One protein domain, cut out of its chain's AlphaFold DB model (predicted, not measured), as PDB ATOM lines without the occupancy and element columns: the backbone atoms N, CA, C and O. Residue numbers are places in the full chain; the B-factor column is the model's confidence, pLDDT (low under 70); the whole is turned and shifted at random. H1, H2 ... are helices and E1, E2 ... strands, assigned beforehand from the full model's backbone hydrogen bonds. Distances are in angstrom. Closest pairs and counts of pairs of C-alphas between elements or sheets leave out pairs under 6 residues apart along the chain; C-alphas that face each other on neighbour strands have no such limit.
ATOM      1  N   GLU A   2      -7.994  22.196  69.955       37.44
ATOM      2  CA  GLU A   2      -7.128  22.730  71.007       37.44
ATOM      3  C   GLU A   2      -5.960  21.761  71.187       37.44
ATOM      4  O   GLU A   2      -6.160  20.548  71.254       37.44
ATOM      5  N   ALA A   3      -4.733  22.278  71.162       49.28
ATOM      6  CA  ALA A   3      -3.559  21.486  71.479       49.28
ATOM      7  C   ALA A   3      -3.631  21.165  72.974       49.28
ATOM      8  O   ALA A   3      -3.194  21.960  73.803       49.28
ATOM      9  N   GLU A   4      -4.257  20.039  73.309       62.56
ATOM     10  CA  GLU A   4      -4.261  19.489  74.656       62.56
ATOM     11  C   GLU A   4      -2.795  19.295  75.064       62.56
ATOM     12  O   GLU A   4      -2.059  18.495  74.479       62.56
ATOM     13  N   GLN A   5      -2.322  20.139  75.981       62.72
ATOM     14  CA  GLN A   5      -0.948  20.114  76.466       62.72
ATOM     15  C   GLN A   5      -0.774  18.868  77.336       62.72
ATOM     16  O   GLN A   5      -0.952  18.910  78.550       62.72
ATOM     17  N   CYS A   6      -0.449  17.742  76.707       69.81
ATOM     18  CA  CYS A   6      -0.090  16.524  77.419       69.81
ATOM     19  C   CYS A   6       1.272  16.702  78.092       69.81
ATOM     20  O   CYS A   6       2.282  16.954  77.431       69.81
ATOM     21  N   GLU A   7       1.311  16.527  79.412       85.00
ATOM     22  CA  GLU A   7       2.567  16.449  80.150       85.00
ATOM     23  C   GLU A   7       3.322  15.178  79.723       85.00
ATOM     24  O   GLU A   7       2.758  14.077  79.673       85.00
ATOM     25  N   VAL A   8       4.605  15.339  79.384       90.44
ATOM     26  CA  VAL A   8       5.482  14.246  78.949       90.44
ATOM     27  C   VAL A   8       6.519  13.980  80.028       90.44
ATOM     28  O   VAL A   8       7.258  14.878  80.432       90.44
ATOM     29  N   ALA A   9       6.603  12.730  80.471       93.06
ATOM     30  CA  ALA A   9       7.618  12.272  81.406       93.06
ATOM     31  C   ALA A   9       8.755  11.547  80.668       93.06
ATOM     32  O   ALA A   9       8.527  10.866  79.667       93.06
ATOM     33  N   PHE A  10       9.981  11.651  81.186       93.81
ATOM     34  CA  PHE A  10      11.172  11.040  80.589       93.81
ATOM     35  C   PHE A  10      11.915  10.180  81.612       93.81
ATOM     36  O   PHE A  10      12.195  10.626  82.725       93.81
ATOM     37  N   ILE A  11      12.265   8.953  81.224       94.44
ATOM     38  CA  ILE A  11      13.109   8.048  82.008       94.44
ATOM     39  C   ILE A  11      14.263   7.563  81.125       94.44
ATOM     40  O   ILE A  11      14.090   6.807  80.164       94.44
ATOM     41  N   SER A  12      15.466   7.991  81.491       93.12
ATOM     42  CA  SER A  12      16.730   7.584  80.879       93.12
ATOM     43  C   SER A  12      17.605   6.855  81.894       93.12
ATOM     44  O   SER A  12      17.328   6.866  83.092       93.12
ATOM     45  N   GLU A  13      18.690   6.242  81.432       91.56
ATOM     46  CA  GLU A  13      19.701   5.640  82.303       91.56
ATOM     47  C   GLU A  13      20.381   6.653  83.239       91.56
ATOM     48  O   GLU A  13      20.938   6.261  84.261       91.56
ATOM     49  N   TYR A  14      20.319   7.944  82.899       91.88
ATOM     50  CA  TYR A  14      20.898   9.047  83.669       91.88
ATOM     51  C   TYR A  14      19.898   9.687  84.637       91.88
ATOM     52  O   TYR A  14      20.270  10.551  85.429       91.88
ATOM     53  N   THR A  15      18.626   9.290  84.579       91.56
ATOM     54  CA  THR A  15      17.595   9.828  85.462       91.56
ATOM     55  C   THR A  15      17.813   9.299  86.880       91.56
ATOM     56  O   THR A  15      17.958   8.094  87.095       91.56
ATOM     57  N   SER A  16      17.818  10.205  87.860       93.25
ATOM     58  CA  SER A  16      17.959   9.847  89.271       93.25
ATOM     59  C   SER A  16      16.799   8.958  89.741       93.25
ATOM     60  O   SER A  16      15.710   8.948  89.156       93.25
ATOM     61  N   ASP A  17      16.996   8.202  90.820       91.75
ATOM     62  CA  ASP A  17      15.955   7.316  91.362       91.75
ATOM     63  C   ASP A  17      14.731   8.107  91.834       91.75
ATOM     64  O   ASP A  17      13.591   7.676  91.636       91.75
ATOM     65  N   SER A  18      14.962   9.294  92.405       93.12
ATOM     66  CA  SER A  18      13.900  10.182  92.872       93.12
ATOM     67  C   SER A  18      13.073  10.722  91.706       93.12
ATOM     68  O   SER A  18      11.844  10.693  91.766       93.12
ATOM     69  N   ASP A  19      13.712  11.147  90.617       93.56
ATOM     70  CA  ASP A  19      13.002  11.658  89.443       93.56
ATOM     71  C   ASP A  19      12.327  10.536  88.653       93.56
ATOM     72  O   ASP A  19      11.210  10.707  88.170       93.56
ATOM     73  N   THR A  20      12.925   9.343  88.627       93.44
ATOM     74  CA  THR A  20      12.294   8.139  88.072       93.44
ATOM     75  C   THR A  20      11.008   7.799  88.827       93.44
ATOM     76  O   THR A  20       9.982   7.509  88.210       93.44
ATOM     77  N   ALA A  21      11.025   7.850  90.163       92.12
ATOM     78  CA  ALA A  21       9.839   7.599  90.977       92.12
ATOM     79  C   ALA A  21       8.736   8.640  90.723       92.12
ATOM     80  O   ALA A  21       7.573   8.262  90.559       92.12
ATOM     81  N   LYS A  22       9.097   9.928  90.611       93.06
ATOM     82  CA  LYS A  22       8.158  11.007  90.261       93.06
ATOM     83  C   LYS A  22       7.547  10.803  88.876       93.06
ATOM     84  O   LYS A  22       6.327  10.852  88.751       93.06
ATOM     85  N   ALA A  23       8.366  10.517  87.861       92.94
ATOM     86  CA  ALA A  23       7.917  10.267  86.493       92.94
ATOM     87  C   ALA A  23       6.946   9.080  86.426       92.94
ATOM     88  O   ALA A  23       5.866   9.179  85.844       92.94
ATOM     89  N   LYS A  24       7.278   7.973  87.102       91.50
ATOM     90  CA  LYS A  24       6.395   6.804  87.199       91.50
ATOM     91  C   LYS A  24       5.077   7.124  87.902       91.50
ATOM     92  O   LYS A  24       4.034   6.662  87.454       91.50
ATOM     93  N   ALA A  25       5.113   7.888  88.993       92.00
ATOM     94  CA  ALA A  25       3.909   8.295  89.713       92.00
ATOM     95  C   ALA A  25       3.036   9.247  88.878       92.00
ATOM     96  O   ALA A  25       1.811   9.124  88.880       92.00
ATOM     97  N   ALA A  26       3.649  10.169  88.131       91.38
ATOM     98  CA  ALA A  26       2.947  11.067  87.219       91.38
ATOM     99  C   ALA A  26       2.256  10.312  86.081       91.38
ATOM    100  O   ALA A  26       1.085  10.573  85.814       91.38
ATOM    101  N   PHE A  27       2.933   9.326  85.492       90.81
ATOM    102  CA  PHE A  27       2.354   8.473  84.459       90.81
ATOM    103  C   PHE A  27       1.233   7.579  85.009       90.81
ATOM    104  O   PHE A  27       0.134   7.549  84.470       90.81
ATOM    105  N   ALA A  28       1.456   6.916  86.149       88.38
ATOM    106  CA  ALA A  28       0.458   6.030  86.754       88.38
ATOM    107  C   ALA A  28      -0.806   6.762  87.242       88.38
ATOM    108  O   ALA A  28      -1.865   6.149  87.330       88.38
ATOM    109  N   SER A  29      -0.697   8.053  87.573       87.94
ATOM    110  CA  SER A  29      -1.847   8.897  87.938       87.94
ATOM    111  C   SER A  29      -2.555   9.530  86.735       87.94
ATOM    112  O   SER A  29      -3.557  10.210  86.933       87.94
ATOM    113  N   GLY A  30      -2.055   9.333  85.510       85.50
ATOM    114  CA  GLY A  30      -2.613   9.922  84.289       85.50
ATOM    115  C   GLY A  30      -2.311  11.411  84.101       85.50
ATOM    116  O   GLY A  30      -2.827  12.015  83.169       85.50
ATOM    117  N   ARG A  31      -1.475  12.011  84.962       86.88
ATOM    118  CA  ARG A  31      -1.057  13.415  84.821       86.88
ATOM    119  C   ARG A  31      -0.125  13.588  83.625       86.88
ATOM    120  O   ARG A  31      -0.322  14.482  82.815       86.88
ATOM    121  N   ALA A  32       0.848  12.683  83.505       88.12
ATOM    122  CA  ALA A  32       1.669  12.562  82.310       88.12
ATOM    123  C   ALA A  32       1.008  11.572  81.347       88.12
ATOM    124  O   ALA A  32       1.004  10.370  81.609       88.12
ATOM    125  N   GLY A  33       0.450  12.077  80.244       87.12
ATOM    126  CA  GLY A  33      -0.209  11.251  79.227       87.12
ATOM    127  C   GLY A  33       0.774  10.436  78.383       87.12
ATOM    128  O   GLY A  33       0.416   9.395  77.838       87.12
ATOM    129  N   VAL A  34       2.034  10.878  78.303       91.12
ATOM    130  CA  VAL A  34       3.091  10.206  77.539       91.12
ATOM    131  C   VAL A  34       4.320  10.008  78.416       91.12
ATOM    132  O   VAL A  34       4.781  10.928  79.089       91.12
ATOM    133  N   LEU A  35       4.882   8.801  78.379       92.75
ATOM    134  CA  LEU A  35       6.137   8.465  79.041       92.75
ATOM    135  C   LEU A  35       7.145   7.955  78.012       92.75
ATOM    136  O   LEU A  35       6.926   6.931  77.369       92.75
ATOM    137  N   VAL A  36       8.274   8.648  77.902       93.25
ATOM    138  CA  VAL A  36       9.397   8.243  77.056       93.25
ATOM    139  C   VAL A  36      10.400   7.476  77.908       93.25
ATOM    140  O   VAL A  36      10.983   8.018  78.849       93.25
ATOM    141  N   LEU A  37      10.606   6.206  77.568       92.69
ATOM    142  CA  LEU A  37      11.539   5.309  78.243       92.69
ATOM    143  C   LEU A  37      12.636   4.870  77.271       92.69
ATOM    144  O   LEU A  37      12.350   4.394  76.175       92.69
ATOM    145  N   THR A  38      13.894   4.983  77.690       92.69
ATOM    146  CA  THR A  38      15.022   4.426  76.927       92.69
ATOM    147  C   THR A  38      15.146   2.913  77.132       92.69
ATOM    148  O   THR A  38      14.893   2.393  78.223       92.69
ATOM    149  N   GLU A  39      15.617   2.192  76.107       90.19
ATOM    150  CA  GLU A  39      15.885   0.750  76.224       90.19
ATOM    151  C   GLU A  39      16.911   0.462  77.330       90.19
ATOM    152  O   GLU A  39      16.726  -0.467  78.114       90.19
ATOM    153  N   ARG A  40      17.953   1.296  77.463       90.88
ATOM    154  CA  ARG A  40      18.991   1.137  78.496       90.88
ATOM    155  C   ARG A  40      18.417   1.245  79.906       90.88
ATOM    156  O   ARG A  40      18.734   0.409  80.752       90.88
ATOM    157  N   ALA A  41      17.540   2.219  80.159       90.44
ATOM    158  CA  ALA A  41      16.870   2.336  81.451       90.44
ATOM    159  C   ALA A  41      16.022   1.094  81.763       90.44
ATOM    160  O   ALA A  41      16.078   0.569  82.879       90.44
ATOM    161  N   HIS A  42      15.279   0.583  80.774       89.56
ATOM    162  CA  HIS A  42      14.511  -0.650  80.945       89.56
ATOM    163  C   HIS A  42      15.418  -1.863  81.201       89.56
ATOM    164  O   HIS A  42      15.147  -2.653  82.101       89.56
ATOM    165  N   PHE A  43      16.528  -1.976  80.473       88.75
ATOM    166  CA  PHE A  43      17.463  -3.091  80.574       88.75
ATOM    167  C   PHE A  43      18.109  -3.201  81.963       88.75
ATOM    168  O   PHE A  43      18.123  -4.282  82.550       88.75
ATOM    169  N   TYR A  44      18.617  -2.092  82.513       87.50
ATOM    170  CA  TYR A  44      19.329  -2.119  83.797       87.50
ATOM    171  C   TYR A  44      18.400  -2.238  85.003       87.50
ATOM    172  O   TYR A  44      18.746  -2.897  85.981       87.50
ATOM    173  N   ARG A  45      17.233  -1.586  84.960       84.44
ATOM    174  CA  ARG A  45      16.378  -1.408  86.145       84.44
ATOM    175  C   ARG A  45      15.028  -2.106  86.057       84.44
ATOM    176  O   ARG A  45      14.286  -2.086  87.037       84.44
ATOM    177  N   ARG A  46      14.696  -2.699  84.903       86.25
ATOM    178  CA  ARG A  46      13.437  -3.421  84.632       86.25
ATOM    179  C   ARG A  46      12.223  -2.685  85.187       86.25
ATOM    180  O   ARG A  46      11.446  -3.215  85.981       86.25
ATOM    181  N   HIS A  47      12.103  -1.409  84.825       84.25
ATOM    182  CA  HIS A  47      11.043  -0.560  85.345       84.25
ATOM    183  C   HIS A  47       9.673  -1.116  84.969       84.25
ATOM    184  O   HIS A  47       9.311  -1.116  83.800       84.25
ATOM    185  N   VAL A  48       8.901  -1.518  85.979       84.75
ATOM    186  CA  VAL A  48       7.486  -1.854  85.807       84.75
ATOM    187  C   VAL A  48       6.682  -0.563  85.710       84.75
ATOM    188  O   VAL A  48       6.644   0.216  86.674       84.75
ATOM    189  N   LEU A  49       6.073  -0.342  84.549       87.19
ATOM    190  CA  LEU A  49       5.152   0.754  84.264       87.19
ATOM    191  C   LEU A  49       3.712   0.257  84.415       87.19
ATOM    192  O   LEU A  49       3.417  -0.895  84.116       87.19
ATOM    193  N   ARG A  50       2.823   1.110  84.922       84.56
ATOM    194  CA  ARG A  50       1.397   0.805  85.107       84.56
ATOM    195  C   ARG A  50       0.571   1.898  84.448       84.56
ATOM    196  O   ARG A  50       1.000   3.049  84.461       84.56
ATOM    197  N   GLY A  51      -0.593   1.535  83.915       80.81
ATOM    198  CA  GLY A  51      -1.510   2.482  83.272       80.81
ATOM    199  C   GLY A  51      -1.205   2.762  81.799       80.81
ATOM    200  O   GLY A  51      -1.846   3.621  81.208       80.81
ATOM    201  N   ALA A  52      -0.266   2.036  81.184       87.19
ATOM    202  CA  ALA A  52      -0.041   2.131  79.747       87.19
ATOM    203  C   ALA A  52      -1.159   1.398  78.990       87.19
ATOM    204  O   ALA A  52      -1.397   0.210  79.232       87.19
TER     205      ALA A  52
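What this domain is: This is residues 2 to 52 of the 122 residues of the protein "Hypothetical protein" of Prasinoderma singulare (UniProt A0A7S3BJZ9). Two parallel strands, E1 and E2, lie side by side as a small ribbon, with helix H1 packed over one face of it and the short helix H2 at the end where E2 finishes. Residues 2 to 6 lead into E1 at one end of the long axis, and residues 46 to 52 fold back from H2. The printed part has 51 residues, in the order E1, H1, E2, H2; the class is mixed, helices and strands. The whole is compact, with a radius of gyration of the C-alphas of 11.0 A, and spans 38 by 18 by 16 A.

Where its parts are: Find C-alpha 7 at (2.567, 16.449, 80.150); from there E1 runs 13.6 A through residues 7 to 11. Next look at residues 17 to 28 for H1, 16.2 A long, beginning at (15.955, 7.316, 91.362). E2 takes residues 32 to 37 over 12.9 A. H2, residues 39 to 45, covers 10.2 A and ends at C-alpha 45, (16.378, -1.408, 86.145).

How they stand to each other: Compare E1 and E2: they are parallel neighbours at 23 degrees, with N 9 and O 34 at 2.9 A and N 36 and O 9 at 2.8 A, within hydrogen-bond range. E1, H1 and E2 form a strand-helix-strand unit, two parallel neighbour strands with a helix between them in the chain, and its crossover is right-handed. The closest C-alphas of E1 and H1 are those of Ala 9 and Ala 23, 5.5 A apart. Those of H1 and E2 are Ala 26 and Ala 32, at 5.3 A. For E1 and H2 they are Ile 11 and Ala 41, at 6.9 A. H1 and H2 are apart. In H1 and H2 every O i to N i+4 pair is within hydrogen-bond range.

The domain as a whole: The two C-alphas farthest apart, Glu 2 and Tyr 44, are 38.5 A from each other. The printed part has no cut, and its three links are tight. Look at residues 2 to 6 for pLDDT under 70; the mean of the printed part is 86.6.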